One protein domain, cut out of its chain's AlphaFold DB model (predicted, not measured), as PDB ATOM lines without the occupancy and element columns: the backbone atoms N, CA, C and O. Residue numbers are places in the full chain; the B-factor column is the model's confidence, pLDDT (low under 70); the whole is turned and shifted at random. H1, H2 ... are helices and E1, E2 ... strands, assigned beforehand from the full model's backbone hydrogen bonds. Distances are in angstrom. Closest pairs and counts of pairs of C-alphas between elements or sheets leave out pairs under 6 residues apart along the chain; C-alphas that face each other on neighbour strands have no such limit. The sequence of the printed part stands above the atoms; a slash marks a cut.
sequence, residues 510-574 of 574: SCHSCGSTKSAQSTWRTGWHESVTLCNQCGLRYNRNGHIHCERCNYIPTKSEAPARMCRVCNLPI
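This is residues 510 to 574 of the 574 residues of the protein "GATA-type domain-containing protein" of Allomyces macrogynus (strain ATCC 38327) (UniProt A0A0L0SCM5). This domain has little regular structure: a small hairpin of two short strands, E1 and E2, and the short helix H1 make one half together with the winding residues 510 to 523, and residues 545 to 574, with no named element, loop through the other half. The printed part has 65 residues, 15 of them in named elements, in the order E1, E2, H1; the class is mixed, with an antiparallel sheet E1 - E2. It is compact, with a radius of gyration of the C-alphas of 11.2 A, and elongated, spanning 34 by 21 by 19 A.

E1, residues 524 to 526, and E2, residues 533 to 535, form an antiparallel hairpin at 135 degrees, with N 525 and O 534 within hydrogen-bond range at 2.8 A. H1, residues 536 to 544, comes closest to E1 at the C-alphas of Gly 539 and Arg 525, 5.7 A apart. In H1 every O i to N i+4 pair is within hydrogen-bond range.

E1 begins at C-alpha 524 (239.894, 134.958, 154.908); E1 and E2 each measure 6.9 A. H1 measures 12.0 A and ends at C-alpha 544 (226.843, 128.161, 148.427).

The C-alphas farthest apart, of Gln 521 and Ala 564, are 34.3 A apart. The printed part has no cut; E1 to E2 is a short link, E2 to H1 a tight one. No printed residue is under 70 in pLDDT.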
ATOM      1  N   SER A 510     246.163 129.326 157.646       95.75
ATOM      2  CA  SER A 510     245.905 128.226 156.716       95.75
ATOM      3  C   SER A 510     244.401 128.045 156.493       95.75
ATOM      4  O   SER A 510     243.567 128.418 157.324       95.75
ATOM      5  N   CYS A 511     244.031 127.489 155.339       96.81
ATOM      6  CA  CYS A 511     242.659 127.075 155.070       96.81
ATOM      7  C   CYS A 511     242.426 125.654 155.592       96.81
ATOM      8  O   CYS A 511     242.980 124.711 155.027       96.81
ATOM      9  N   HIS A 512     241.542 125.484 156.577       96.06
ATOM     10  CA  HIS A 512     241.203 124.169 157.139       96.06
ATOM     11  C   HIS A 512     240.764 123.149 156.071       96.06
ATOM     12  O   HIS A 512     241.141 121.987 156.133       96.06
ATOM     13  N   SER A 513     240.023 123.588 155.049       96.25
ATOM     14  CA  SER A 513     239.464 122.697 154.022       96.25
ATOM     15  C   SER A 513     240.417 122.330 152.876       96.25
ATOM     16  O   SER A 513     240.078 121.443 152.095       96.25
ATOM     17  N   CYS A 514     241.538 123.028 152.677       95.56
ATOM     18  CA  CYS A 514     242.416 122.757 151.525       95.56
ATOM     19  C   CYS A 514     243.908 122.984 151.791       95.56
ATOM     20  O   CYS A 514     244.679 123.135 150.845       95.56
ATOM     21  N   GLY A 515     244.314 123.097 153.057       95.50
ATOM     22  CA  GLY A 515     245.693 123.342 153.486       95.50
ATOM     23  C   GLY A 515     246.253 124.727 153.143       95.50
ATOM     24  O   GLY A 515     247.152 125.186 153.838       95.50
ATOM     25  N   SER A 516     245.726 125.416 152.116       95.50
ATOM     26  CA  SER A 516     246.362 126.610 151.537       95.50
ATOM     27  C   SER A 516     246.691 127.679 152.580       95.50
ATOM     28  O   SER A 516     245.808 128.346 153.123       95.50
ATOM     29  N   THR A 517     247.985 127.837 152.848       95.44
ATOM     30  CA  THR A 517     248.550 128.967 153.577       95.44
ATOM     31  C   THR A 517     248.563 130.178 152.655       95.44
ATOM     32  O   THR A 517     248.901 130.073 151.475       95.44
ATOM     33  N   LYS A 518     248.166 131.343 153.169       91.62
ATOM     34  CA  LYS A 518     248.287 132.616 152.443       91.62
ATOM     35  C   LYS A 518     248.715 133.737 153.386       91.62
ATOM     36  O   LYS A 518     248.649 133.592 154.606       91.62
ATOM     37  N   SER A 519     249.141 134.860 152.814       86.06
ATOM     38  CA  SER A 519     249.458 136.074 153.570       86.06
ATOM     39  C   SER A 519     248.260 136.561 154.396       86.06
ATOM     40  O   SER A 519     247.098 136.339 154.038       86.06
ATOM     41  N   ALA A 520     248.531 137.276 155.492       80.00
ATOM     42  CA  ALA A 520     247.490 137.861 156.341       80.00
ATOM     43  C   ALA A 520     246.575 138.852 155.585       80.00
ATOM     44  O   ALA A 520     245.405 138.981 155.929       80.00
ATOM     45  N   GLN A 521     247.083 139.478 154.515       84.25
ATOM     46  CA  GLN A 521     246.341 140.359 153.598       84.25
ATOM     47  C   GLN A 521     245.294 139.630 152.729       84.25
ATOM     48  O   GLN A 521     244.463 140.273 152.091       84.25
ATOM     49  N   SER A 522     245.318 138.294 152.666       88.12
ATOM     50  CA  SER A 522     244.316 137.531 151.915       88.12
ATOM     51  C   SER A 522     242.931 137.624 152.557       88.12
ATOM     52  O   SER A 522     242.795 137.609 153.778       88.12
ATOM     53  N   THR A 523     241.874 137.640 151.741       93.50
ATOM     54  CA  THR A 523     240.489 137.617 152.237       93.50
ATOM     55  C   THR A 523     240.119 136.241 152.800       93.50
ATOM     56  O   THR A 523     239.659 135.335 152.098       93.50
ATOM     57  N   TRP A 524     240.345 136.088 154.102       95.69
ATOM     58  CA  TRP A 524     239.894 134.958 154.908       95.69
ATOM     59  C   TRP A 524     238.395 135.064 155.218       95.69
ATOM     60  O   TRP A 524     237.841 136.157 155.334       95.69
ATOM     61  N   ARG A 525     237.734 133.915 155.358       95.31
ATOM     62  CA  ARG A 525     236.351 133.774 155.827       95.31
ATOM     63  C   ARG A 525     236.335 132.863 157.051       95.31
ATOM     64  O   ARG A 525     237.105 131.905 157.104       95.31
ATOM     65  N   THR A 526     235.452 133.143 157.999       95.31
ATOM     66  CA  THR A 526     235.072 132.192 159.050       95.31
ATOM     67  C   THR A 526     234.246 131.044 158.455       95.31
ATOM     68  O   THR A 526     233.556 131.222 157.445       95.31
ATOM     69  N   GLY A 527     234.373 129.852 159.038       95.06
ATOM     70  CA  GLY A 527     233.567 128.673 158.714       95.06
ATOM     71  C   GLY A 527     232.290 128.587 159.554       95.06
ATOM     72  O   GLY A 527     231.667 129.599 159.864       95.06
ATOM     73  N   TRP A 528     231.911 127.366 159.933       94.56
ATOM     74  CA  TRP A 528     230.853 127.088 160.919       94.56
ATOM     75  C   TRP A 528     231.254 127.466 162.350       94.56
ATOM     76  O   TRP A 528     230.387 127.709 163.181       94.56
ATOM     77  N   HIS A 529     232.557 127.521 162.629       95.00
ATOM     78  CA  HIS A 529     233.121 127.849 163.932       95.00
ATOM     79  C   HIS A 529     234.205 128.925 163.785       95.00
ATOM     80  O   HIS A 529     234.881 128.997 162.755       95.00
ATOM     81  N   GLU A 530     234.389 129.761 164.807       94.06
ATOM     82  CA  GLU A 530     235.244 130.957 164.734       94.06
ATOM     83  C   GLU A 530     236.733 130.628 164.544       94.06
ATOM     84  O   GLU A 530     237.445 131.348 163.845       94.06
ATOM     85  N   SER A 531     237.190 129.492 165.083       94.38
ATOM     86  CA  SER A 531     238.550 128.972 164.869       94.38
ATOM     87  C   SER A 531     238.800 128.429 163.455       94.38
ATOM     88  O   SER A 531     239.953 128.286 163.044       94.38
ATOM     89  N   VAL A 532     237.748 128.130 162.683       95.88
ATOM     90  CA  VAL A 532     237.865 127.507 161.358       95.88
ATOM     91  C   VAL A 532     238.067 128.585 160.298       95.88
ATOM     92  O   VAL A 532     237.122 129.136 159.726       95.88
ATOM     93  N   THR A 533     239.332 128.880 160.007       96.19
ATOM     94  CA  THR A 533     239.732 129.770 158.914       96.19
ATOM     95  C   THR A 533     239.617 129.085 157.555       96.19
ATOM     96  O   THR A 533     240.210 128.031 157.304       96.19
ATOM     97  N   LEU A 534     238.892 129.726 156.639       97.06
ATOM     98  CA  LEU A 534     238.704 129.297 155.256       97.06
ATOM     99  C   LEU A 534     239.251 130.353 154.294       97.06
ATOM    100  O   LEU A 534     238.996 131.548 154.450       97.06
ATOM    101  N   CYS A 535     239.957 129.934 153.244       96.75
ATOM    102  CA  CYS A 535     240.269 130.842 152.143       96.75
ATOM    103  C   CYS A 535     238.981 131.204 151.376       96.75
ATOM    104  O   CYS A 535     238.010 130.440 151.382       96.75
ATOM    105  N   ASN A 536     238.968 132.347 150.677       95.94
ATOM    106  CA  ASN A 536     237.786 132.845 149.957       95.94
ATOM    107  C   ASN A 536     237.119 131.774 149.059       95.94
ATOM    108  O   ASN A 536     235.897 131.677 149.032       95.94
ATOM    109  N   GLN A 537     237.906 130.912 148.398       94.94
ATOM    110  CA  GLN A 537     237.400 129.814 147.557       94.94
ATOM    111  C   GLN A 537     236.644 128.724 148.340       94.94
ATOM    112  O   GLN A 537     235.610 128.254 147.868       94.94
ATOM    113  N   CYS A 538     237.120 128.331 149.526       96.19
ATOM    114  CA  CYS A 538     236.447 127.334 150.366       96.19
ATOM    115  C   CYS A 538     235.239 127.934 151.095       96.19
ATOM    116  O   CYS A 538     234.160 127.350 151.062       96.19
ATOM    117  N   GLY A 539     235.364 129.136 151.667       95.62
ATOM    118  CA  GLY A 539     234.245 129.795 152.354       95.62
ATOM    119  C   GLY A 539     233.087 130.173 151.417       95.62
ATOM    120  O   GLY A 539     231.926 130.109 151.814       95.62
ATOM    121  N   LEU A 540     233.364 130.484 150.142       94.19
ATOM    122  CA  LEU A 540     232.314 130.635 149.127       94.19
ATOM    123  C   LEU A 540     231.614 129.307 148.796       94.19
ATOM    124  O   LEU A 540     230.413 129.320 148.538       94.19
ATOM    125  N   ARG A 541     232.321 128.168 148.813       91.69
ATOM    126  CA  ARG A 541     231.719 126.835 148.603       91.69
ATOM    127  C   ARG A 541     230.848 126.432 149.789       91.69
ATOM    128  O   ARG A 541     229.709 126.042 149.570       91.69
ATOM    129  N   TYR A 542     231.337 126.629 151.012       94.50
ATOM    130  CA  TYR A 542     230.601 126.384 152.256       94.50
ATOM    131  C   TYR A 542     229.245 127.110 152.261       94.50
ATOM    132  O   TYR A 542     228.203 126.463 152.339       94.50
ATOM    133  N   ASN A 543     229.229 128.428 152.035       91.31
ATOM    134  CA  ASN A 543     227.975 129.191 151.991       91.31
ATOM    135  C   ASN A 543     227.064 128.801 150.811       91.31
ATOM    136  O   ASN A 543     225.844 128.825 150.943       91.31
ATOM    137  N   ARG A 544     227.625 128.451 149.645       92.12
ATOM    138  CA  ARG A 544     226.843 128.161 148.427       92.12
ATOM    139  C   ARG A 544     226.279 126.739 148.378       92.12
ATOM    140  O   ARG A 544     225.283 126.521 147.694       92.12
ATOM    141  N   ASN A 545     226.893 125.800 149.092       88.88
ATOM    142  CA  ASN A 545     226.458 124.406 149.186       88.88
ATOM    143  C   ASN A 545     225.497 124.157 150.367       88.88
ATOM    144  O   ASN A 545     225.152 123.009 150.615       88.88
ATOM    145  N   GLY A 546     225.078 125.191 151.107       90.00
ATOM    146  CA  GLY A 546     224.220 125.023 152.288       90.00
ATOM    147  C   GLY A 546     224.970 124.496 153.514       90.00
ATOM    148  O   GLY A 546     224.450 123.652 154.233       90.00
ATOM    149  N   HIS A 547     226.195 124.979 153.735       92.38
ATOM    150  CA  HIS A 547     227.036 124.696 154.907       92.38
ATOM    151  C   HIS A 547     227.539 123.245 155.057       92.38
ATOM    152  O   HIS A 547     228.114 122.884 156.083       92.38
ATOM    153  N   ILE A 548     227.426 122.438 153.996       94.69
ATOM    154  CA  ILE A 548     227.987 121.080 153.916       94.69
ATOM    155  C   ILE A 548     229.521 121.112 154.077       94.69
ATOM    156  O   ILE A 548     230.224 121.797 153.327       94.69
ATOM    157  N   HIS A 549     230.026 120.335 155.035       95.81
ATOM    158  CA  HIS A 549     231.441 120.111 155.338       95.81
ATOM    159  C   HIS A 549     231.597 118.751 156.043       95.81
ATOM    160  O   HIS A 549     230.655 118.272 156.662       95.81
ATOM    161  N   CYS A 550     232.766 118.111 155.950       96.31
ATOM    162  CA  CYS A 550     233.014 116.826 156.607       96.31
ATOM    163  C   CYS A 550     233.455 117.022 158.061       96.31
ATOM    164  O   CYS A 550     234.536 117.562 158.307       96.31
ATOM    165  N   GLU A 551     232.662 116.509 159.002       95.50
ATOM    166  CA  GLU A 551     232.854 116.654 160.454       95.50
ATOM    167  C   GLU A 551     234.230 116.177 160.955       95.50
ATOM    168  O   GLU A 551     234.806 116.781 161.856       95.50
ATOM    169  N   ARG A 552     234.801 115.115 160.362       96.06
ATOM    170  CA  ARG A 552     236.061 114.514 160.846       96.06
ATOM    171  C   ARG A 552     237.324 115.281 160.446       96.06
ATOM    172  O   ARG A 552     238.351 115.141 161.102       96.06
ATOM    173  N   CYS A 553     237.297 116.021 159.337       95.38
ATOM    174  CA  CYS A 553     238.508 116.619 158.753       95.38
ATOM    175  C   CYS A 553     238.308 118.026 158.174       95.38
ATOM    176  O   CYS A 553     239.186 118.538 157.482       95.38
ATOM    177  N   ASN A 554     237.170 118.665 158.454       95.75
ATOM    178  CA  ASN A 554     236.883 120.064 158.124       95.75
ATOM    179  C   ASN A 554     236.941 120.383 156.610       95.75
ATOM    180  O   ASN A 554     237.078 121.539 156.199       95.75
ATOM    181  N   TYR A 555     236.814 119.353 155.766       96.56
ATOM    182  CA  TYR A 555     236.839 119.451 154.307       96.56
ATOM    183  C   TYR A 555     235.492 119.918 153.747       96.56
ATOM    184  O   TYR A 555     234.457 119.318 154.032       96.56
ATOM    185  N   ILE A 556     235.500 120.946 152.898       96.94
ATOM    186  CA  ILE A 556     234.308 121.452 152.209       96.94
ATOM    187  C   ILE A 556     234.301 120.896 150.779       96.94
ATOM    188  O   ILE A 556     235.163 121.288 149.984       96.94
ATOM    189  N   PRO A 557     233.341 120.024 150.415       95.25
ATOM    190  CA  PRO A 557     233.312 119.409 149.096       95.25
ATOM    191  C   PRO A 557     233.114 120.439 147.980       95.25
ATOM    192  O   PRO A 557     232.398 121.441 148.111       95.25
ATOM    193  N   THR A 558     233.716 120.179 146.823       93.56
ATOM    194  CA  THR A 558     233.439 120.947 145.608       93.56
ATOM    195  C   THR A 558     232.006 120.705 145.117       93.56
ATOM    196  O   THR A 558     231.360 119.725 145.482       93.56
ATOM    197  N   LYS A 559     231.479 121.590 144.254       92.00
ATOM    198  CA  LYS A 559     230.116 121.443 143.696       92.00
ATOM    199  C   LYS A 559     229.906 120.085 142.992       92.00
ATOM    200  O   LYS A 559     228.798 119.565 142.988       92.00
ATOM    201  N   SER A 560     230.971 119.526 142.420       91.06
ATOM    202  CA  SER A 560     231.021 118.201 141.786       91.06
ATOM    203  C   SER A 560     231.103 117.025 142.771       91.06
ATOM    204  O   SER A 560     230.748 115.915 142.403       91.06
ATOM    205  N   GLU A 561     231.542 117.248 144.013       92.00
ATOM    206  CA  GLU A 561     231.649 116.213 145.060       92.00
ATOM    207  C   GLU A 561     230.433 116.168 145.986       92.00
ATOM    208  O   GLU A 561     230.085 115.101 146.480       92.00
ATOM    209  N   ALA A 562     229.754 117.301 146.189       89.38
ATOM    210  CA  ALA A 562     228.527 117.388 146.979       89.38
ATOM    211  C   ALA A 562     227.477 116.283 146.680       89.38
ATOM    212  O   ALA A 562     226.930 115.742 147.642       89.38
ATOM    213  N   PRO A 563     227.195 115.876 145.418       91.81
ATOM    214  CA  PRO A 563     226.271 114.765 145.157       91.81
ATOM    215  C   PRO A 563     226.810 113.382 145.559       91.81
ATOM    216  O   PRO A 563     226.006 112.490 145.817       91.81
ATOM    217  N   ALA A 564     228.131 113.190 145.634       91.88
ATOM    218  CA  ALA A 564     228.740 111.907 145.995       91.88
ATOM    219  C   ALA A 564     228.669 111.607 147.502       91.88
ATOM    220  O   ALA A 564     228.821 110.454 147.892       91.88
ATOM    221  N   ARG A 565     228.452 112.631 148.344       92.25
ATOM    222  CA  ARG A 565     228.367 112.533 149.816       92.25
ATOM    223  C   ARG A 565     229.541 111.813 150.494       92.25
ATOM    224  O   ARG A 565     229.374 111.319 151.599       92.25
ATOM    225  N   MET A 566     230.715 111.748 149.868       95.81
ATOM    226  CA  MET A 566     231.915 111.135 150.448       95.81
ATOM    227  C   MET A 566     233.082 112.121 150.436       95.81
ATOM    228  O   MET A 566     233.368 112.771 149.428       95.81
ATOM    229  N   CYS A 567     233.753 112.251 151.576       96.00
ATOM    230  CA  CYS A 567     234.859 113.170 151.775       96.00
ATOM    231  C   CYS A 567     236.126 112.670 151.079       96.00
ATOM    232  O   CYS A 567     236.673 111.642 151.463       96.00
ATOM    233  N   ARG A 568     236.674 113.451 150.141       94.81
ATOM    234  CA  ARG A 568     237.919 113.106 149.428       94.81
ATOM    235  C   ARG A 568     239.168 112.966 150.310       94.81
ATOM    236  O   ARG A 568     240.157 112.419 149.844       94.81
ATOM    237  N   VAL A 569     239.143 113.477 151.544       94.94
ATOM    238  CA  VAL A 569     240.302 113.472 152.458       94.94
ATOM    239  C   VAL A 569     240.304 112.262 153.400       94.94
ATOM    240  O   VAL A 569     241.371 111.793 153.776       94.94
ATOM    241  N   CYS A 570     239.133 111.736 153.779       96.38
ATOM    242  CA  CYS A 570     239.030 110.613 154.725       96.38
ATOM    243  C   CYS A 570     238.120 109.458 154.269       96.38
ATOM    244  O   CYS A 570     237.964 108.490 155.007       96.38
ATOM    245  N   ASN A 571     237.521 109.544 153.077       96.06
ATOM    246  CA  ASN A 571     236.597 108.569 152.478       96.06
ATOM    247  C   ASN A 571     235.367 108.200 153.335       96.06
ATOM    248  O   ASN A 571     234.704 107.198 153.079       96.06
ATOM    249  N   LEU A 572     235.026 109.033 154.321       96.06
ATOM    250  CA  LEU A 572     233.805 108.929 155.122       96.06
ATOM    251  C   LEU A 572     232.646 109.714 154.493       96.06
ATOM    252  O   LEU A 572     232.901 110.606 153.676       96.06
ATOM    253  N   PRO A 573     231.385 109.432 154.874       95.38
ATOM    254  CA  PRO A 573     230.253 110.269 154.497       95.38
ATOM    255  C   PRO A 573     230.422 111.750 154.901       95.38
ATOM    256  O   PRO A 573     231.152 112.075 155.842       95.38
ATOM    257  N   ILE A 574     229.740 112.630 154.159       92.50
ATOM    258  CA  ILE A 574     229.557 114.073 154.417       92.50
ATOM    259  C   ILE A 574     228.068 114.355 154.642       92.50
ATOM    260  O   ILE A 574     227.267 113.850 153.818       92.50
TER     261      ILE A 574